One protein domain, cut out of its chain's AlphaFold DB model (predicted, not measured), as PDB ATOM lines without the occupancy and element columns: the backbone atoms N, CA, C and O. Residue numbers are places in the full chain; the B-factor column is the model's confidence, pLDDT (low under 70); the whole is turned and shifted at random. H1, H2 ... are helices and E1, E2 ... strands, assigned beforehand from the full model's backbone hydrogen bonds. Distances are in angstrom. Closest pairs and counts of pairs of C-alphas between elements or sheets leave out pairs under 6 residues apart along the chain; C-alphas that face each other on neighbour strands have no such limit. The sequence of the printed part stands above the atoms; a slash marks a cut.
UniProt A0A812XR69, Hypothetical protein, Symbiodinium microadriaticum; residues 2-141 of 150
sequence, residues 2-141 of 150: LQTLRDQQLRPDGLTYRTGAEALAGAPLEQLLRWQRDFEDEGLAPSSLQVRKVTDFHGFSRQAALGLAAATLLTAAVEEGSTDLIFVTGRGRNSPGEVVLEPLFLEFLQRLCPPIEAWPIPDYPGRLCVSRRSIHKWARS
ATOM      1  N   LEU A   2      -7.624 -27.221  -1.435       75.88
ATOM      2  CA  LEU A   2      -7.739 -28.663  -1.149       75.88
ATOM      3  C   LEU A   2      -7.045 -29.097   0.142       75.88
ATOM      4  O   LEU A   2      -7.666 -29.764   0.958       75.88
ATOM      5  N   GLN A   3      -5.804 -28.654   0.370       79.38
ATOM      6  CA  GLN A   3      -5.114 -28.950   1.626       79.38
ATOM      7  C   GLN A   3      -5.906 -28.434   2.835       79.38
ATOM      8  O   GLN A   3      -6.145 -29.179   3.767       79.38
ATOM      9  N   THR A   4      -6.424 -27.206   2.761       81.88
ATOM     10  CA  THR A   4      -7.281 -26.620   3.802       81.88
ATOM     11  C   THR A   4      -8.540 -27.451   4.068       81.88
ATOM     12  O   THR A   4      -8.931 -27.599   5.218       81.88
ATOM     13  N   LEU A   5      -9.169 -28.009   3.030       82.25
ATOM     14  CA  LEU A   5     -10.339 -28.881   3.183       82.25
ATOM     15  C   LEU A   5      -9.959 -30.215   3.830       82.25
ATOM     16  O   LEU A   5     -10.636 -30.641   4.760       82.25
ATOM     17  N   ARG A   6      -8.841 -30.821   3.406       80.00
ATOM     18  CA  ARG A   6      -8.290 -32.035   4.030       80.00
ATOM     19  C   ARG A   6      -7.975 -31.807   5.509       80.00
ATOM     20  O   ARG A   6      -8.394 -32.602   6.344       80.00
ATOM     21  N   ASP A   7      -7.317 -30.695   5.832       86.38
ATOM     22  CA  ASP A   7      -6.961 -30.312   7.205       86.38
ATOM     23  C   ASP A   7      -8.212 -30.106   8.078       86.38
ATOM     24  O   ASP A   7      -8.204 -30.412   9.268       86.38
ATOM     25  N   GLN A   8      -9.309 -29.633   7.478       85.62
ATOM     26  CA  GLN A   8     -10.609 -29.463   8.134       85.62
ATOM     27  C   GLN A   8     -11.501 -30.716   8.075       85.62
ATOM     28  O   GLN A   8     -12.641 -30.665   8.532       85.62
ATOM     29  N   GLN A   9     -11.011 -31.833   7.524       81.56
ATOM     30  CA  GLN A   9     -11.778 -33.068   7.296       81.56
ATOM     31  C   GLN A   9     -13.062 -32.855   6.470       81.56
ATOM     32  O   GLN A   9     -14.029 -33.612   6.577       81.56
ATOM     33  N   LEU A  10     -13.070 -31.827   5.625       77.25
ATOM     34  CA  LEU A  10     -14.155 -31.530   4.701       77.25
ATOM     35  C   LEU A  10     -13.900 -32.238   3.374       77.25
ATOM     36  O   LEU A  10     -12.794 -32.198   2.831       77.25
ATOM     37  N   ARG A  11     -14.941 -32.865   2.821       75.81
ATOM     38  CA  ARG A  11     -14.876 -33.414   1.465       75.81
ATOM     39  C   ARG A  11     -15.135 -32.295   0.457       75.81
ATOM     40  O   ARG A  11     -16.136 -31.594   0.612       75.81
ATOM     41  N   PRO A  12     -14.271 -32.119  -0.554       73.19
ATOM     42  CA  PRO A  12     -14.576 -31.193  -1.630       73.19
ATOM     43  C   PRO A  12     -15.851 -31.650  -2.365       73.19
ATOM     44  O   PRO A  12     -16.218 -32.824  -2.349       73.19
ATOM     45  N   ASP A  13     -16.557 -30.712  -2.983       77.81
ATOM     46  CA  ASP A  13     -17.795 -30.961  -3.722       77.81
ATOM     47  C   ASP A  13     -17.803 -30.190  -5.053       77.81
ATOM     48  O   ASP A  13     -16.848 -29.484  -5.398       77.81
ATOM     49  N   GLY A  14     -18.890 -30.305  -5.822       75.94
ATOM     50  CA  GLY A  14     -19.013 -29.613  -7.109       75.94
ATOM     51  C   GLY A  14     -18.963 -28.081  -6.996       75.94
ATOM     52  O   GLY A  14     -18.494 -27.410  -7.918       75.94
ATOM     53  N   LEU A  15     -19.400 -27.514  -5.865       80.94
ATOM     54  CA  LEU A  15     -19.320 -26.074  -5.612       80.94
ATOM     55  C   LEU A  15     -17.875 -25.641  -5.351       80.94
ATOM     56  O   LEU A  15     -17.424 -24.623  -5.880       80.94
ATOM     57  N   THR A  16     -17.137 -26.432  -4.578       82.12
ATOM     58  CA  THR A  16     -15.716 -26.229  -4.295       82.12
ATOM     59  C   THR A  16     -14.891 -26.318  -5.574       82.12
ATOM     60  O   THR A  16     -14.056 -25.445  -5.825       82.12
ATOM     61  N   TYR A  17     -15.159 -27.328  -6.410       82.69
ATOM     62  CA  TYR A  17     -14.524 -27.478  -7.720       82.69
ATOM     63  C   TYR A  17     -14.735 -26.232  -8.582       82.69
ATOM     64  O   TYR A  17     -13.772 -25.652  -9.088       82.69
ATOM     65  N   ARG A  18     -15.992 -25.776  -8.692       82.44
ATOM     66  CA  ARG A  18     -16.343 -24.580  -9.463       82.44
ATOM     67  C   ARG A  18     -15.643 -23.340  -8.924       82.44
ATOM     68  O   ARG A  18     -15.005 -22.629  -9.686       82.44
ATOM     69  N   THR A  19     -15.725 -23.110  -7.618       85.62
ATOM     70  CA  THR A  19     -15.134 -21.935  -6.962       85.62
ATOM     71  C   THR A  19     -13.625 -21.870  -7.184       85.62
ATOM     72  O   THR A  19     -13.099 -20.807  -7.497       85.62
ATOM     73  N   GLY A  20     -12.917 -22.994  -7.060       86.62
ATOM     74  CA  GLY A  20     -11.475 -23.009  -7.286       86.62
ATOM     75  C   GLY A  20     -11.093 -22.845  -8.757       86.62
ATOM     76  O   GLY A  20     -10.160 -22.107  -9.053       86.62
ATOM     77  N   ALA A  21     -11.842 -23.440  -9.686       85.19
ATOM     78  CA  ALA A  21     -11.621 -23.212 -11.113       85.19
ATOM     79  C   ALA A  21     -11.915 -21.757 -11.535       85.19
ATOM     80  O   ALA A  21     -11.177 -21.207 -12.348       85.19
ATOM     81  N   GLU A  22     -12.922 -21.105 -10.945       88.00
ATOM     82  CA  GLU A  22     -13.161 -19.663 -11.117       88.00
ATOM     83  C   GLU A  22     -12.026 -18.818 -10.532       88.00
ATOM     84  O   GLU A  22     -11.570 -17.868 -11.162       88.00
ATOM     85  N   ALA A  23     -11.509 -19.178  -9.355       88.75
ATOM     86  CA  ALA A  23     -10.361 -18.492  -8.760       88.75
ATOM     87  C   ALA A  23      -9.076 -18.645  -9.598       88.75
ATOM     88  O   ALA A  23      -8.184 -17.803  -9.524       88.75
ATOM     89  N   LEU A  24      -8.988 -19.709 -10.398       87.88
ATOM     90  CA  LEU A  24      -7.907 -19.967 -11.349       87.88
ATOM     91  C   LEU A  24      -8.209 -19.433 -12.758       87.88
ATOM     92  O   LEU A  24      -7.444 -19.703 -13.687       87.88
ATOM     93  N   ALA A  25      -9.288 -18.670 -12.954       87.31
ATOM     94  CA  ALA A  25      -9.580 -18.049 -14.238       87.31
ATOM     95  C   ALA A  25      -8.423 -17.119 -14.649       87.31
ATOM     96  O   ALA A  25      -8.146 -16.110 -14.006       87.31
ATOM     97  N   GLY A  26      -7.725 -17.472 -15.732       81.81
ATOM     98  CA  GLY A  26      -6.542 -16.737 -16.200       81.81
ATOM     99  C   GLY A  26      -5.222 -17.133 -15.547       81.81
ATOM    100  O   GLY A  26      -4.193 -16.558 -15.898       81.81
ATOM    101  N   ALA A  27      -5.224 -18.111 -14.643       87.88
ATOM    102  CA  ALA A  27      -3.993 -18.727 -14.179       87.88
ATOM    103  C   ALA A  27      -3.292 -19.480 -15.333       87.88
ATOM    104  O   ALA A  27      -3.949 -19.894 -16.296       87.88
ATOM    105  N   PRO A  28      -1.969 -19.706 -15.237       88.94
ATOM    106  CA  PRO A  28      -1.254 -20.582 -16.157       88.94
ATOM    107  C   PRO A  28      -1.907 -21.965 -16.257       88.94
ATOM    108  O   PRO A  28      -2.344 -22.533 -15.252       88.94
ATOM    109  N   LEU A  29      -1.930 -22.531 -17.465       83.50
ATOM    110  CA  LEU A  29      -2.623 -23.788 -17.767       83.50
ATOM    111  C   LEU A  29      -2.143 -24.967 -16.904       83.50
ATOM    112  O   LEU A  29      -2.939 -25.814 -16.515       83.50
ATOM    113  N   GLU A  30      -0.865 -24.985 -16.535       86.94
ATOM    114  CA  GLU A  30      -0.274 -25.967 -15.617       86.94
ATOM    115  C   GLU A  30      -0.978 -26.010 -14.256       86.94
ATOM    116  O   GLU A  30      -1.181 -27.082 -13.685       86.94
ATOM    117  N   GLN A  31      -1.389 -24.848 -13.738       86.75
ATOM    118  CA  GLN A  31      -2.095 -24.770 -12.461       86.75
ATOM    119  C   GLN A  31      -3.519 -25.311 -12.581       86.75
ATOM    120  O   GLN A  31      -3.979 -25.993 -11.669       86.75
ATOM    121  N   LEU A  32      -4.184 -25.059 -13.711       84.75
ATOM    122  CA  LEU A  32      -5.502 -25.620 -14.017       84.75
ATOM    123  C   LEU A  32      -5.443 -27.141 -14.217       84.75
ATOM    124  O   LEU A  32      -6.312 -27.850 -13.719       84.75
ATOM    125  N   LEU A  33      -4.402 -27.652 -14.880       84.12
ATOM    126  CA  LEU A  33      -4.163 -29.089 -15.039       84.12
ATOM    127  C   LEU A  33      -3.914 -29.774 -13.695       84.12
ATOM    128  O   LEU A  33      -4.505 -30.816 -13.419       84.12
ATOM    129  N   ARG A  34      -3.065 -29.185 -12.844       86.75
ATOM    130  CA  ARG A  34      -2.839 -29.691 -11.485       86.75
ATOM    131  C   ARG A  34      -4.135 -29.677 -10.678       86.75
ATOM    132  O   ARG A  34      -4.468 -30.678 -10.063       86.75
ATOM    133  N   TRP A  35      -4.895 -28.585 -10.748       85.31
ATOM    134  CA  TRP A  35      -6.196 -28.477 -10.091       85.31
ATOM    135  C   TRP A  35      -7.186 -29.559 -10.542       85.31
ATOM    136  O   TRP A  35      -7.842 -30.163  -9.697       85.31
ATOM    137  N   GLN A  36      -7.291 -29.830 -11.848       82.69
ATOM    138  CA  GLN A  36      -8.151 -30.901 -12.365       82.69
ATOM    139  C   GLN A  36      -7.730 -32.272 -11.827       82.69
ATOM    140  O   GLN A  36      -8.576 -32.986 -11.292       82.69
ATOM    141  N   ARG A  37      -6.433 -32.594 -11.895       81.94
ATOM    142  CA  ARG A  37      -5.890 -33.866 -11.392       81.94
ATOM    143  C   ARG A  37      -6.127 -34.050  -9.898       81.94
ATOM    144  O   ARG A  37      -6.613 -35.095  -9.487       81.94
ATOM    145  N   ASP A  38      -5.875 -33.014  -9.098       82.81
ATOM    146  CA  ASP A  38      -6.049 -33.100  -7.646       82.81
ATOM    147  C   ASP A  38      -7.515 -33.397  -7.253       82.81
ATOM    148  O   ASP A  38      -7.761 -34.032  -6.230       82.81
ATOM    149  N   PHE A  39      -8.504 -32.951  -8.043       78.94
ATOM    150  CA  PHE A  39      -9.922 -33.284  -7.824       78.94
ATOM    151  C   PHE A  39     -10.323 -34.636  -8.419       78.94
ATOM    152  O   PHE A  39     -11.215 -35.293  -7.874       78.94
ATOM    153  N   GLU A  40      -9.694 -35.061  -9.515       76.94
ATOM    154  CA  GLU A  40      -9.852 -36.408 -10.074       76.94
ATOM    155  C   GLU A  40      -9.418 -37.483  -9.075       76.94
ATOM    156  O   GLU A  40     -10.184 -38.415  -8.823       76.94
ATOM    157  N   ASP A  41      -8.263 -37.298  -8.432       76.69
ATOM    158  CA  ASP A  41      -7.719 -38.216  -7.423       76.69
ATOM    159  C   ASP A  41      -8.627 -38.349  -6.187       76.69
ATOM    160  O   ASP A  41      -8.704 -39.408  -5.565       76.69
ATOM    161  N   GLU A  42      -9.371 -37.295  -5.849       71.62
ATOM    162  CA  GLU A  42     -10.348 -37.299  -4.751       71.62
ATOM    163  C   GLU A  42     -11.704 -37.916  -5.155       71.62
ATOM    164  O   GLU A  42     -12.636 -37.967  -4.347       71.62
ATOM    165  N   GLY A  43     -11.848 -38.380  -6.403       65.31
ATOM    166  CA  GLY A  43     -13.102 -38.917  -6.943       65.31
ATOM    167  C   GLY A  43     -14.178 -37.848  -7.165       65.31
ATOM    168  O   GLY A  43     -15.366 -38.165  -7.239       65.31
ATOM    169  N   LEU A  44     -13.759 -36.584  -7.241       62.94
ATOM    170  CA  LEU A  44     -14.609 -35.395  -7.342       62.94
ATOM    171  C   LEU A  44     -14.469 -34.678  -8.675       62.94
ATOM    172  O   LEU A  44     -15.109 -33.641  -8.884       62.94
ATOM    173  N   ALA A  45     -13.703 -35.259  -9.604       55.78
ATOM    174  CA  ALA A  45     -13.989 -35.060 -11.011       55.78
ATOM    175  C   ALA A  45     -15.506 -35.196 -11.181       55.78
ATOM    176  O   ALA A  45     -16.079 -36.140 -10.620       55.78
ATOM    177  N   PRO A  46     -16.173 -34.273 -11.895       50.06
ATOM    178  CA  PRO A  46     -17.597 -34.400 -12.131       50.06
ATOM    179  C   PRO A  46     -17.862 -35.842 -12.566       50.06
ATOM    180  O   PRO A  46     -17.212 -36.360 -13.478       50.06
ATOM    181  N   SER A  47     -18.769 -36.510 -11.848       39.31
ATOM    182  CA  SER A  47     -19.145 -37.935 -11.933       39.31
ATOM    183  C   SER A  47     -19.651 -38.372 -13.319       39.31
ATOM    184  O   SER A  47     -20.166 -39.468 -13.527       39.31
ATOM    185  N   SER A  48     -19.457 -37.507 -14.300       39.72
ATOM    186  CA  SER A  48     -19.708 -37.618 -15.707       39.72
ATOM    187  C   SER A  48     -18.487 -38.078 -16.510       39.72
ATOM    188  O   SER A  48     -18.605 -38.064 -17.720       39.72
ATOM    189  N   LEU A  49     -17.363 -38.494 -15.903       42.06
ATOM    190  CA  LEU A  49     -16.178 -39.020 -16.619       42.06
ATOM    191  C   LEU A  49     -16.053 -40.558 -16.646       42.06
ATOM    192  O   LEU A  49     -15.256 -41.084 -17.420       42.06
ATOM    193  N   GLN A  50     -16.841 -41.308 -15.864       41.00
ATOM    194  CA  GLN A  50     -16.618 -42.760 -15.711       41.00
ATOM    195  C   GLN A  50     -17.309 -43.656 -16.758       41.00
ATOM    196  O   GLN A  50     -16.961 -44.827 -16.866       41.00
ATOM    197  N   VAL A  51     -18.255 -43.143 -17.561       40.91
ATOM    198  CA  VAL A  51     -18.954 -43.962 -18.590       40.91
ATOM    199  C   VAL A  51     -19.067 -43.263 -19.957       40.91
ATOM    200  O   VAL A  51     -19.197 -43.912 -20.993       40.91
ATOM    201  N   ARG A  52     -18.965 -41.933 -20.000       51.91
ATOM    202  CA  ARG A  52     -18.844 -41.096 -21.209       51.91
ATOM    203  C   ARG A  52     -17.881 -39.975 -20.831       51.91
ATOM    204  O   ARG A  52     -17.982 -39.537 -19.705       51.91
ATOM    205  N   LYS A  53     -16.949 -39.508 -21.664       77.25
ATOM    206  CA  LYS A  53     -16.035 -38.413 -21.268       77.25
ATOM    207  C   LYS A  53     -16.761 -37.062 -21.328       77.25
ATOM    208  O   LYS A  53     -16.568 -36.291 -22.266       77.25
ATOM    209  N   VAL A  54     -17.691 -36.832 -20.401       83.56
ATOM    210  CA  VAL A  54     -18.532 -35.634 -20.355       83.56
ATOM    211  C   VAL A  54     -17.926 -34.642 -19.365       83.56
ATOM    212  O   VAL A  54     -17.724 -34.983 -18.201       83.56
ATOM    213  N   THR A  55     -17.706 -33.408 -19.802       84.50
ATOM    214  CA  THR A  55     -17.232 -32.304 -18.960       84.50
ATOM    215  C   THR A  55     -18.311 -31.234 -18.887       84.50
ATOM    216  O   THR A  55     -18.798 -30.773 -19.923       84.50
ATOM    217  N   ASP A  56     -18.709 -30.863 -17.670       85.06
ATOM    218  CA  ASP A  56     -19.759 -29.872 -17.441       85.06
ATOM    219  C   ASP A  56     -19.189 -28.476 -17.181       85.06
ATOM    220  O   ASP A  56     -18.534 -28.237 -16.169       85.06
ATOM    221  N   PHE A  57     -19.457 -27.557 -18.110       87.19
ATOM    222  CA  PHE A  57     -19.064 -26.150 -18.052       87.19
ATOM    223  C   PHE A  57     -20.238 -25.231 -17.685       87.19
ATOM    224  O   PHE A  57     -20.101 -24.004 -17.695       87.19
ATOM    225  N   HIS A  58     -21.407 -25.778 -17.351       81.62
ATOM    226  CA  HIS A  58     -22.558 -24.977 -16.968       81.62
ATOM    227  C   HIS A  58     -22.278 -24.137 -15.711       81.62
ATOM    228  O   HIS A  58     -21.900 -24.642 -14.651       81.62
ATOM    229  N   GLY A  59     -22.541 -22.834 -15.826       79.62
ATOM    230  CA  GLY A  59     -22.394 -21.881 -14.727       79.62
ATOM    231  C   GLY A  59     -20.966 -21.383 -14.505       79.62
ATOM    232  O   GLY A  59     -20.759 -20.652 -13.541       79.62
ATOM    233  N   PHE A  60     -20.018 -21.749 -15.374       85.38
ATOM    234  CA  PHE A  60     -18.683 -21.157 -15.384       85.38
ATOM    235  C   PHE A  60     -18.646 -19.834 -16.154       85.38
ATOM    236  O   PHE A  60     -19.347 -19.647 -17.154       85.38
ATOM    237  N   SER A  61     -17.774 -18.929 -15.722       87.25
ATOM    238  CA  SER A  61     -17.359 -17.766 -16.496       87.25
ATOM    239  C   SER A  61     -16.679 -18.199 -17.799       87.25
ATOM    240  O   SER A  61     -16.109 -19.287 -17.903       87.25
ATOM    241  N   ARG A  62     -16.697 -17.329 -18.818       89.44
ATOM    242  CA  ARG A  62     -16.068 -17.614 -20.126       89.44
ATOM    243  C   ARG A  62     -14.591 -17.989 -19.973       89.44
ATOM    244  O   ARG A  62     -14.115 -18.898 -20.642       89.44
ATOM    245  N   GLN A  63     -13.878 -17.297 -19.088       89.38
ATOM    246  CA  GLN A  63     -12.447 -17.489 -18.881       89.38
ATOM    247  C   GLN A  63     -12.138 -18.813 -18.173       89.38
ATOM    248  O   GLN A  63     -11.275 -19.555 -18.640       89.38
ATOM    249  N   ALA A  64     -12.871 -19.145 -17.104       88.00
ATOM    250  CA  ALA A  64     -12.734 -20.437 -16.434       88.00
ATOM    251  C   ALA A  64     -13.103 -21.595 -17.374       88.00
ATOM    252  O   ALA A  64     -12.368 -22.578 -17.465       88.00
ATOM    253  N   ALA A  65     -14.193 -21.453 -18.136       90.06
ATOM    254  CA  ALA A  65     -14.650 -22.457 -19.090       90.06
ATOM    255  C   ALA A  65     -13.602 -22.757 -20.175       90.06
ATOM    256  O   ALA A  65     -13.324 -23.923 -20.448       90.06
ATOM    257  N   LEU A  66     -12.979 -21.727 -20.759       91.88
ATOM    258  CA  LEU A  66     -11.908 -21.905 -21.748       91.88
ATOM    259  C   LEU A  66     -10.660 -22.559 -21.149       91.88
ATOM    260  O   LEU A  66     -10.095 -23.462 -21.765       91.88
ATOM    261  N   GLY A  67     -10.241 -22.136 -19.953       88.81
ATOM    262  CA  GLY A  67      -9.086 -22.722 -19.270       88.81
ATOM    263  C   GLY A  67      -9.289 -24.206 -18.962       88.81
ATOM    264  O   GLY A  67      -8.422 -25.030 -19.255       88.81
ATOM    265  N   LEU A  68     -10.464 -24.563 -18.440       88.12
ATOM    266  CA  LEU A  68     -10.833 -25.953 -18.184       88.12
ATOM    267  C   LEU A  68     -10.950 -26.763 -19.477       88.12
ATOM    268  O   LEU A  68     -10.479 -27.895 -19.513       88.12
ATOM    269  N   ALA A  69     -11.527 -26.197 -20.542       91.44
ATOM    270  CA  ALA A  69     -11.616 -26.868 -21.836       91.44
ATOM    271  C   ALA A  69     -10.225 -27.166 -22.406       91.44
ATOM    272  O   ALA A  69      -9.975 -28.292 -22.825       91.44
ATOM    273  N   ALA A  70      -9.297 -26.205 -22.359       91.38
ATOM    274  CA  ALA A  70      -7.911 -26.421 -22.769       91.38
ATOM    275  C   ALA A  70      -7.249 -27.553 -21.965       91.38
ATOM    276  O   ALA A  70      -6.639 -28.448 -22.548       91.38
ATOM    277  N   ALA A  71      -7.424 -27.556 -20.642       87.12
ATOM    278  CA  ALA A  71      -6.879 -28.594 -19.773       87.12
ATOM    279  C   ALA A  71      -7.478 -29.981 -20.090       87.12
ATOM    280  O   ALA A  71      -6.743 -30.952 -20.267       87.12
ATOM    281  N   THR A  72      -8.794 -30.058 -20.309       88.62
ATOM    282  CA  THR A  72      -9.487 -31.284 -20.730       88.62
ATOM    283  C   THR A  72      -8.984 -31.806 -22.079       88.62
ATOM    284  O   THR A  72      -8.791 -33.013 -22.229       88.62
ATOM    285  N   LEU A  73      -8.735 -30.933 -23.059       91.00
ATOM    286  CA  LEU A  73      -8.186 -31.330 -24.360       91.00
ATOM    287  C   LEU A  73      -6.765 -31.895 -24.233       91.00
ATOM    288  O   LEU A  73      -6.445 -32.874 -24.903       91.00
ATOM    289  N   LEU A  74      -5.931 -31.321 -23.360       88.00
ATOM    290  CA  LEU A  74      -4.578 -31.822 -23.099       88.00
ATOM    291  C   LEU A  74      -4.581 -33.183 -22.409       88.00
ATOM    292  O   LEU A  74      -3.847 -34.078 -22.825       88.00
ATOM    293  N   THR A  75      -5.435 -33.373 -21.405       85.44
ATOM    294  CA  THR A  75      -5.629 -34.686 -20.778       85.44
ATOM    295  C   THR A  75      -6.112 -35.702 -21.816       85.44
ATOM    296  O   THR A  75      -5.539 -36.780 -21.974       85.44
ATOM    297  N   ALA A  76      -7.089 -35.318 -22.640       87.38
ATOM    298  CA  ALA A  76      -7.586 -36.160 -23.716       87.38
ATOM    299  C   ALA A  76      -6.531 -36.476 -24.790       87.38
ATOM    300  O   ALA A  76      -6.582 -37.545 -25.393       87.38
ATOM    301  N   ALA A  77      -5.573 -35.589 -25.038       88.62
ATOM    302  CA  ALA A  77      -4.520 -35.815 -26.017       88.62
ATOM    303  C   ALA A  77      -3.556 -36.946 -25.622       88.62
ATOM    304  O   ALA A  77      -3.057 -37.640 -26.514       88.62
ATOM    305  N   VAL A  78      -3.304 -37.124 -24.319       84.81
ATOM    306  CA  VAL A  78      -2.337 -38.106 -23.788       84.81
ATOM    307  C   VAL A  78      -2.973 -39.427 -23.366       84.81
ATOM    308  O   VAL A  78      -2.302 -40.452 -23.359       84.81
ATOM    309  N   GLU A  79      -4.257 -39.420 -23.028       83.88
ATOM    310  CA  GLU A  79      -4.981 -40.637 -22.675       83.88
ATOM    311  C   GLU A  79      -5.180 -41.566 -23.883       83.88
ATOM    312  O   GLU A  79      -5.445 -41.128 -25.009       83.88
ATOM    313  N   GLU A  80      -5.184 -42.870 -23.629       72.38
ATOM    314  CA  GLU A  80      -5.639 -43.857 -24.602       72.38
ATOM    315  C   GLU A  80      -7.177 -43.907 -24.625       72.38
ATOM    316  O   GLU A  80      -7.850 -43.826 -23.595       72.38
ATOM    317  N   GLY A  81      -7.765 -43.981 -25.819       74.75
ATOM    318  CA  GLY A  81      -9.213 -44.092 -25.981       74.75
ATOM    319  C   GLY A  81      -9.713 -43.576 -27.325       74.75
ATOM    320  O   GLY A  81      -9.117 -42.687 -27.928       74.75
ATOM    321  N   SER A  82     -10.830 -44.137 -27.783       74.50
ATOM    322  CA  SER A  82     -11.471 -43.784 -29.056       74.50
ATOM    323  C   SER A  82     -12.734 -42.936 -28.897       74.50
ATOM    324  O   SER A  82     -13.248 -42.430 -29.889       74.50
ATOM    325  N   THR A  83     -13.238 -42.774 -27.674       86.69
ATOM    326  CA  THR A  83     -14.500 -42.076 -27.419       86.69
ATOM    327  C   THR A  83     -14.322 -40.563 -27.494       86.69
ATOM    328  O   THR A  83     -13.446 -40.000 -26.832       86.69
ATOM    329  N   ASP A  84     -15.194 -39.917 -28.267       92.12
ATOM    330  CA  ASP A  84     -15.326 -38.461 -28.322       92.12
ATOM    331  C   ASP A  84     -15.686 -37.871 -26.954       92.12
ATOM    332  O   ASP A  84     -16.290 -38.527 -26.095       92.12
ATOM    333  N   LEU A  85     -15.298 -36.613 -26.746       92.00
ATOM    334  CA  LEU A  85     -15.642 -35.882 -25.531       92.00
ATOM    335  C   LEU A  85     -16.997 -35.209 -25.702       92.00
ATOM    336  O   LEU A  85     -17.363 -34.796 -26.801       92.00
ATOM    337  N   ILE A  86     -17.718 -35.035 -24.601       92.19
ATOM    338  CA  ILE A  86     -18.954 -34.257 -24.586       92.19
ATOM    339  C   ILE A  86     -18.759 -33.039 -23.695       92.19
ATOM    340  O   ILE A  86     -18.571 -33.173 -22.490       92.19
ATOM    341  N   PHE A  87     -18.851 -31.845 -24.263       92.19
ATOM    342  CA  PHE A  87     -18.855 -30.607 -23.492       92.19
ATOM    343  C   PHE A  87     -20.298 -30.204 -23.216       92.19
ATOM    344  O   PHE A  87     -21.067 -29.964 -24.147       92.19
ATOM    345  N   VAL A  88     -20.681 -30.121 -21.943       89.12
ATOM    346  CA  VAL A  88     -21.943 -29.491 -21.542       89.12
ATOM    347  C   VAL A  88     -21.668 -28.003 -21.409       89.12
ATOM    348  O   VAL A  88     -20.996 -27.545 -20.495       89.12
ATOM    349  N   THR A  89     -22.158 -27.246 -22.375       86.94
ATOM    350  CA  THR A  89     -21.932 -25.802 -22.522       86.94
ATOM    351  C   THR A  89     -23.020 -24.981 -21.823       86.94
ATOM    352  O   THR A  89     -22.989 -23.753 -21.792       86.94
ATOM    353  N   GLY A  90     -24.001 -25.661 -21.235       76.44
ATOM    354  CA  GLY A  90     -25.138 -25.058 -20.560       76.44
ATOM    355  C   GLY A  90     -26.464 -25.500 -21.169       76.44
ATOM    356  O   GLY A  90     -26.595 -26.624 -21.630       76.44
ATOM    357  N   ARG A  91     -27.457 -24.612 -21.064       67.00
ATOM    358  CA  ARG A  91     -28.902 -24.758 -21.342       67.00
ATOM    359  C   ARG A  91     -29.320 -25.935 -22.233       67.00
ATOM    360  O   ARG A  91     -29.129 -25.918 -23.445       67.00
ATOM    361  N   GLY A  92     -30.072 -26.860 -21.640       56.94
ATOM    362  CA  GLY A  92     -31.048 -27.653 -22.386       56.94
ATOM    363  C   GLY A  92     -32.280 -26.815 -22.768       56.94
ATOM    364  O   GLY A  92     -32.385 -25.645 -22.403       56.94
ATOM    365  N   ARG A  93     -33.255 -27.436 -23.447       48.38
ATOM    366  CA  ARG A  93     -34.504 -26.833 -23.980       48.38
ATOM    367  C   ARG A  93     -35.295 -25.900 -23.032       48.38
ATOM    368  O   ARG A  93     -36.124 -25.151 -23.530       48.38
ATOM    369  N   ASN A  94     -35.061 -25.927 -21.716       50.69
ATOM    370  CA  ASN A  94     -35.937 -25.329 -20.696       50.69
ATOM    371  C   ASN A  94     -35.255 -24.321 -19.736       50.69
ATOM    372  O   ASN A  94     -35.790 -24.062 -18.661       50.69
ATOM    373  N   SER A  95     -34.082 -23.764 -20.060       53.97
ATOM    374  CA  SER A  95     -33.354 -22.851 -19.148       53.97
ATOM    375  C   SER A  95     -33.335 -21.382 -19.652       53.97
ATOM    376  O   SER A  95     -32.910 -21.154 -20.785       53.97
ATOM    377  N   PRO A  96     -33.753 -20.371 -18.848       50.28
ATOM    378  CA  PRO A  96     -33.928 -18.961 -19.276       50.28
ATOM    379  C   PRO A  96     -32.623 -18.133 -19.401       50.28
ATOM    380  O   PRO A  96     -31.699 -18.312 -18.609       50.28
ATOM    381  N   GLY A  97     -32.462 -17.308 -20.465       56.88
ATOM    382  CA  GLY A  97     -31.294 -16.419 -20.790       56.88
ATOM    383  C   GLY A  97     -30.451 -16.742 -22.073       56.88
ATOM    384  O   GLY A  97     -30.865 -17.560 -22.888       56.88
ATOM    385  N   GLU A  98     -29.251 -16.156 -22.246       58.12
ATOM    386  CA  GLU A  98     -28.387 -16.325 -23.448       58.12
ATOM    387  C   GLU A  98     -27.471 -17.572 -23.458       58.12
ATOM    388  O   GLU A  98     -26.852 -17.927 -22.448       58.12
ATOM    389  N   VAL A  99     -27.343 -18.228 -24.622       64.88
ATOM    390  CA  VAL A  99     -26.394 -19.332 -24.884       64.88
ATOM    391  C   VAL A  99     -25.001 -18.748 -25.141       64.88
ATOM    392  O   VAL A  99     -24.679 -18.357 -26.258       64.88
ATOM    393  N   VAL A 100     -24.170 -18.667 -24.098       75.44
ATOM    394  CA  VAL A 100     -22.874 -17.965 -24.178       75.44
ATOM    395  C   VAL A 100     -21.697 -18.898 -24.491       75.44
ATOM    396  O   VAL A 100     -20.773 -18.492 -25.192       75.44
ATOM    397  N   LEU A 101     -21.696 -20.137 -23.981       87.94
ATOM    398  CA  LEU A 101     -20.505 -20.999 -24.054       87.94
ATOM    399  C   LEU A 101     -20.426 -21.859 -25.321       87.94
ATOM    400  O   LEU A 101     -19.325 -22.153 -25.765       87.94
ATOM    401  N   GLU A 102     -21.551 -22.249 -25.925       90.25
ATOM    402  CA  GLU A 102     -21.531 -23.022 -27.175       90.25
ATOM    403  C   GLU A 102     -20.790 -22.291 -28.313       90.25
ATOM    404  O   GLU A 102     -19.795 -22.835 -28.802       90.25
ATOM    405  N   PRO A 103     -21.175 -21.054 -28.705       90.50
ATOM    406  CA  PRO A 103     -20.451 -20.327 -29.750       90.50
ATOM    407  C   PRO A 103     -19.002 -20.028 -29.348       90.50
ATOM    408  O   PRO A 103     -18.110 -20.076 -30.191       90.50
ATOM    409  N   LEU A 104     -18.751 -19.785 -28.056       91.88
ATOM    410  CA  LEU A 104     -17.408 -19.571 -27.521       91.88
ATOM    411  C   LEU A 104     -16.498 -20.788 -27.742       91.88
ATOM    412  O   LEU A 104     -15.354 -20.624 -28.159       91.88
ATOM    413  N   PHE A 105     -16.985 -21.998 -27.462       94.62
ATOM    414  CA  PHE A 105     -16.194 -23.210 -27.654       94.62
ATOM    415  C   PHE A 105     -15.986 -23.539 -29.125       94.62
ATOM    416  O   PHE A 105     -14.880 -23.922 -29.492       94.62
ATOM    417  N   LEU A 106     -17.001 -23.360 -29.973       95.00
ATOM    418  CA  LEU A 106     -16.839 -23.563 -31.412       95.00
ATOM    419  C   LEU A 106     -15.769 -22.625 -31.986       95.00
ATOM    420  O   LEU A 106     -14.883 -23.092 -32.699       95.00
ATOM    421  N   GLU A 107     -15.786 -21.340 -31.616       95.12
ATOM    422  CA  GLU A 107     -14.743 -20.385 -32.017       95.12
ATOM    423  C   GLU A 107     -13.363 -20.806 -31.488       95.12
ATOM    424  O   GLU A 107     -12.392 -20.863 -32.242       95.12
ATOM    425  N   PHE A 108     -13.267 -21.134 -30.197       95.44
ATOM    426  CA  PHE A 108     -12.016 -21.551 -29.566       95.44
ATOM    427  C   PHE A 108     -11.390 -22.771 -30.255       95.44
ATOM    428  O   PHE A 108     -10.212 -22.736 -30.603       95.44
ATOM    429  N   LEU A 109     -12.175 -23.823 -30.499       97.00
ATOM    430  CA  LEU A 109     -11.704 -25.071 -31.107       97.00
ATOM    431  C   LEU A 109     -11.305 -24.891 -32.579       97.00
ATOM    432  O   LEU A 109     -10.339 -25.509 -33.033       97.00
ATOM    433  N   GLN A 110     -11.999 -24.010 -33.308       96.31
ATOM    434  CA  GLN A 110     -11.667 -23.669 -34.695       96.31
ATOM    435  C   GLN A 110     -10.357 -22.883 -34.829       96.31
ATOM    436  O   GLN A 110      -9.707 -22.960 -35.869       96.31
ATOM    437  N   ARG A 111      -9.958 -22.138 -33.793       94.94
ATOM    438  CA  ARG A 111      -8.716 -21.347 -33.777       94.94
ATOM    439  C   ARG A 111      -7.463 -22.169 -33.472       94.94
ATOM    440  O   ARG A 111      -6.359 -21.646 -33.610       94.94
ATOM    441  N   LEU A 112      -7.616 -23.419 -33.042       93.81
ATOM    442  CA  LEU A 112      -6.492 -24.329 -32.831       93.81
ATOM    443  C   LEU A 112      -5.892 -24.764 -34.176       93.81
ATOM    444  O   LEU A 112      -6.561 -24.740 -35.206       93.81
ATOM    445  N   CYS A 113      -4.616 -25.157 -34.173       91.25
ATOM    446  CA  CYS A 113      -3.903 -25.567 -35.380       91.25
ATOM    447  C   CYS A 113      -3.257 -26.953 -35.194       91.25
ATOM    448  O   CYS A 113      -2.359 -27.077 -34.360       91.25
ATOM    449  N   PRO A 114      -3.697 -27.988 -35.939       93.81
ATOM    450  CA  PRO A 114      -4.917 -28.025 -36.746       93.81
ATOM    451  C   PRO A 114      -6.187 -27.827 -35.889       93.81
ATOM    452  O   PRO A 114      -6.158 -28.127 -34.692       93.81
ATOM    453  N   PRO A 115      -7.298 -27.357 -36.487       96.19
ATOM    454  CA  PRO A 115      -8.560 -27.181 -35.776       96.19
ATOM    455  C   PRO A 115      -9.072 -28.480 -35.160       96.19
ATOM    456  O   PRO A 115      -8.915 -29.564 -35.735       96.19
ATOM    457  N   ILE A 116      -9.734 -28.355 -34.013       97.31
ATOM    458  CA  ILE A 116     -10.427 -29.469 -33.366       97.31
ATOM    459  C   ILE A 116     -11.891 -29.439 -33.804       97.31
ATOM    460  O   ILE A 116     -12.577 -28.426 -33.689       97.31
ATOM    461  N   GLU A 117     -12.368 -30.562 -34.332       97.75
ATOM    462  CA  GLU A 117     -13.735 -30.705 -34.822       97.75
ATOM    463  C   GLU A 117     -14.694 -30.852 -33.637       97.75
ATOM    464  O   GLU A 117     -14.502 -31.703 -32.764       97.75
ATOM    465  N   ALA A 118     -15.759 -30.053 -33.635       96.94
ATOM    466  CA  ALA A 118     -16.855 -30.186 -32.693       96.94
ATOM    467  C   ALA A 118     -18.193 -29.844 -33.350       96.94
ATOM    468  O   ALA A 118     -18.251 -29.025 -34.269       96.94
ATOM    469  N   TRP A 119     -19.266 -30.471 -32.875       95.44
ATOM    470  CA  TRP A 119     -20.620 -30.244 -33.376       95.44
ATOM    471  C   TRP A 119     -21.662 -30.319 -32.253       95.44
ATOM    472  O   TRP A 119     -21.510 -31.121 -31.324       95.44
ATOM    473  N   PRO A 120     -22.741 -29.519 -32.324       92.62
ATOM    474  CA  PRO A 120     -23.886 -29.671 -31.435       92.62
ATOM    475  C   PRO A 120     -24.530 -31.045 -31.577       92.62
ATOM    476  O   PRO A 120     -24.610 -31.597 -32.676       92.62
ATOM    477  N   ILE A 121     -25.023 -31.593 -30.469       90.69
ATOM    478  CA  ILE A 121     -25.756 -32.862 -30.478       90.69
ATOM    479  C   ILE A 121     -27.255 -32.553 -30.630       90.69
ATOM    480  O   ILE A 121     -27.837 -32.006 -29.691       90.69
ATOM    481  N   PRO A 122     -27.910 -32.909 -31.756       85.06
ATOM    482  CA  PRO A 122     -29.267 -32.438 -32.070       85.06
ATOM    483  C   PRO A 122     -30.319 -32.740 -30.992       85.06
ATOM    484  O   PRO A 122     -31.155 -31.894 -30.678       85.06
ATOM    485  N   ASP A 123     -30.243 -33.925 -30.384       86.44
ATOM    486  CA  ASP A 123     -31.204 -34.375 -29.368       86.44
ATOM    487  C   ASP A 123     -30.873 -33.884 -27.949       86.44
ATOM    488  O   ASP A 123     -31.676 -34.039 -27.027       86.44
ATOM    489  N   TYR A 124     -29.701 -33.273 -27.759       84.69
ATOM    490  CA  TYR A 124     -29.201 -32.840 -26.456       84.69
ATOM    491  C   TYR A 124     -28.706 -31.388 -26.530       84.69
ATOM    492  O   TYR A 124     -27.495 -31.151 -26.518       84.69
ATOM    493  N   PRO A 125     -29.629 -30.409 -26.593       84.12
ATOM    494  CA  PRO A 125     -29.280 -28.991 -26.639       84.12
ATOM    495  C   PRO A 125     -28.375 -28.605 -25.467       84.12
ATOM    496  O   PRO A 125     -28.537 -29.118 -24.354       84.12
ATOM    497  N   GLY A 126     -27.413 -27.724 -25.748       86.62
ATOM    498  CA  GLY A 126     -26.392 -27.322 -24.787       86.62
ATOM    499  C   GLY A 126     -25.247 -28.324 -24.632       86.62
ATOM    500  O   GLY A 126     -24.401 -28.159 -23.751       86.62
ATOM    501  N   ARG A 127     -25.179 -29.350 -25.490       90.06
ATOM    502  CA  ARG A 127     -24.048 -30.280 -25.564       90.06
ATOM    503  C   ARG A 127     -23.348 -30.202 -26.912       90.06
ATOM    504  O   ARG A 127     -23.990 -30.283 -27.958       90.06
ATOM    505  N   LEU A 128     -22.025 -30.141 -26.858       92.94
ATOM    506  CA  LEU A 128     -21.139 -30.292 -28.004       92.94
ATOM    507  C   LEU A 128     -20.439 -31.648 -27.922       92.94
ATOM    508  O   LEU A 128     -19.928 -32.021 -26.869       92.94
ATOM    509  N   CYS A 129     -20.398 -32.368 -29.035       94.88
ATOM    510  CA  CYS A 129     -19.491 -33.490 -29.221       94.88
ATOM    511  C   CYS A 129     -18.167 -32.952 -29.767       94.88
ATOM    512  O   CYS A 129     -18.183 -32.157 -30.704       94.88
ATOM    513  N   VAL A 130     -17.044 -33.363 -29.183       95.88
ATOM    514  CA  VAL A 130     -15.691 -32.935 -29.561       95.88
ATOM    515  C   VAL A 130     -14.894 -34.160 -30.000       95.88
ATOM    516  O   VAL A 130     -14.700 -35.103 -29.228       95.88
ATOM    517  N   SER A 131     -14.427 -34.140 -31.248       95.62
ATOM    518  CA  SER A 131     -13.816 -35.284 -31.929       95.62
ATOM    519  C   SER A 131     -12.472 -35.664 -31.322       95.62
ATOM    520  O   SER A 131     -11.476 -34.944 -31.461       95.62
ATOM    521  N   ARG A 132     -12.401 -36.865 -30.745       92.38
ATOM    522  CA  ARG A 132     -11.172 -37.463 -30.206       92.38
ATOM    523  C   ARG A 132     -10.092 -37.582 -31.271       92.38
ATOM    524  O   ARG A 132      -8.915 -37.331 -31.017       92.38
ATOM    525  N   ARG A 133     -10.497 -37.927 -32.493       94.12
ATOM    526  CA  ARG A 133      -9.591 -38.032 -33.638       94.12
ATOM    527  C   ARG A 133      -8.927 -36.691 -33.950       94.12
ATOM    528  O   ARG A 133      -7.723 -36.663 -34.206       94.12
ATOM    529  N   SER A 134      -9.695 -35.604 -33.950       95.56
ATOM    530  CA  SER A 134      -9.159 -34.266 -34.221       95.56
ATOM    531  C   SER A 134      -8.255 -33.769 -33.086       95.56
ATOM    532  O   SER A 134      -7.193 -33.226 -33.376       95.56
ATOM    533  N   ILE A 135      -8.575 -34.087 -31.822       94.31
ATOM    534  CA  ILE A 135      -7.705 -33.826 -30.659       94.31
ATOM    535  C   ILE A 135      -6.342 -34.507 -30.836       94.31
ATOM    536  O   ILE A 135      -5.303 -33.868 -30.680       94.31
ATOM    537  N   HIS A 136      -6.311 -35.791 -31.207       92.25
ATOM    538  CA  HIS A 136      -5.041 -36.496 -31.410       92.25
ATOM    539  C   HIS A 136      -4.252 -35.979 -32.616       92.25
ATOM    540  O   HIS A 136      -3.024 -35.942 -32.561       92.25
ATOM    541  N   LYS A 137      -4.925 -35.574 -33.702       92.62
ATOM    542  CA  LYS A 137      -4.258 -34.889 -34.821       92.62
ATOM    543  C   LYS A 137      -3.633 -33.576 -34.365       92.62
ATOM    544  O   LYS A 137      -2.485 -33.313 -34.706       92.62
ATOM    545  N   TRP A 138      -4.376 -32.788 -33.592       93.56
ATOM    546  CA  TRP A 138      -3.905 -31.532 -33.031       93.56
ATOM    547  C   TRP A 138      -2.660 -31.731 -32.162       93.56
ATOM    548  O   TRP A 138      -1.616 -31.151 -32.444       93.56
ATOM    549  N   ALA A 139      -2.714 -32.657 -31.209       90.38
ATOM    550  CA  ALA A 139      -1.610 -32.938 -30.293       90.38
ATOM    551  C   ALA A 139      -0.346 -33.520 -30.953       90.38
ATOM    552  O   ALA A 139       0.742 -33.445 -30.385       90.38
ATOM    553  N   ARG A 140      -0.480 -34.140 -32.132       87.50
ATOM    554  CA  ARG A 140       0.635 -34.728 -32.899       87.50
ATOM    555  C   ARG A 140       1.150 -33.821 -34.014       87.50
ATOM    556  O   ARG A 140       2.057 -34.221 -34.737       87.50
ATOM    557  N   SER A 141       0.551 -32.648 -34.195       84.19
ATOM    558  CA  SER A 141       0.992 -31.695 -35.209       84.19
ATOM    559  C   SER A 141       2.352 -31.091 -34.848       84.19
ATOM    560  O   SER A 141       2.672 -30.907 -33.673       84.19
TER     561      SER A 141
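What this domain is: This is residues 2 to 141 of the 150 residues of the protein "Hypothetical protein" of Symbiodinium microadriaticum (UniProt A0A812XR69). A small sheet of four short strands has the helices H4 and H5 over one face and no named helix over the other. At the E1 end of the sheet, the helical hairpin of H2 and H3 packs on H4, while H6 crosses the opposite end of H4 from H2, and the short helix H1 lies at the far end of the longest axis, touching no helix. The printed part has 140 residues with six named helices and four named strands, in the order H1 H2 H3 E1 H4 E2 H5 E3 E4 H6; the class is mixed, helices and strands, and the sheet, in the order E1 E2 E4 E3, is mixed too. The whole is compact, with a radius of gyration of the C-alphas of 15.1 A, and its C-alphas span 43 by 40 by 30 A.

How they stand to each other: In the sheet, E1, residues 53 to 56, and E2, residues 85 to 88, are parallel at 19 degrees, with N 55 and O 86 within hydrogen-bond range at 2.8 A. E2 and E4, residues 127 to 130, are antiparallel at 155 degrees, with N 87 and O 128 at 2.8 A and N 128 and O 87 at 2.9 A. E4 and E3, residues 118 to 120, form an antiparallel hairpin at 157 degrees, with N 129 and O 119 at 2.8 A. E1 and E3 are the edge strands. H4, residues 62 to 78, is on the sheet at a height of 9.6 A, over E2 and only just over E1, on which 3 of its C-alphas fall; it runs along the strands, at 12 degrees to E2 on the local plane. H5, residues 101 to 110, is on the same face at a height of 9.1 A, over E4 and only just over E3, on which 3 of its C-alphas fall; it stands at 10 degrees to E4 on the local plane. This gives two layers, one of strands and one of helices. E1, H4 and E2 form a strand-helix-strand unit, two parallel neighbour strands with a helix between, and its crossover is right-handed. E2, H5 and E3 form a split unit, with E4 between its strands in the sheet; this crossover is right-handed too. H4 is the hub, touching four helices. With residues 62 to 66 alone it touches H5 at a steep tilt of 48 degrees, the same way; their closest C-alphas, those of Arg 62 and Leu 101, are 6.8 A apart. With residues 67 to 71 alone it touches H3, residues 29 to 41, about perpendicular at 71 degrees, only just so, the closest C-alphas being those of Leu 33 and Ala 71, 5.5 A. With residues 73 to 77 alone it touches H6, residues 132 to 139, about perpendicular at 89 degrees, the closest C-alphas being those of Ala 77 and His 136, 5.5 A. With residues 64 to 68 alone it only just touches H2, residues 14 to 23, with 3 pairs of C-alphas within 8 A; the closest are those of Glu 22 and Ala 64, 5.4 A. H2 and H3, a hairpin, only just touch, also with 3 pairs, at a shallow tilt of 14 degrees, opposite ways; the closest C-alphas are those of Ala 21 and Leu 32, 7.2 A. H1, residues 2 to 7, is apart from H2, and only just apart from H3, at 8.0 A. In the six helices every O i to N i+4 pair is within hydrogen-bond range.

Where its parts are: H1 begins at C-alpha 2, (-7.739, -28.663, -1.149). H4, the longest helix, measures 24.9 A from first to last C-alpha, H3 18.5 A, H2 14.2 A, H5 14.1 A and H6 10.6 A; E1 measures 10.1 A. E1 begins at C-alpha 53, (-16.035, -38.413, -21.268), and H6 ends at C-alpha 139, (-1.610, -32.938, -30.293).

The domain as a whole: The two C-alphas farthest apart are those of Gln 8 and Pro 114, 45.3 A. The printed part has no cut. The links H3 to E1 and E2 to H5 are long. The mean pLDDT of the printed part is 82.2, and residues 43 to 52 and 91 to 99 are under 70.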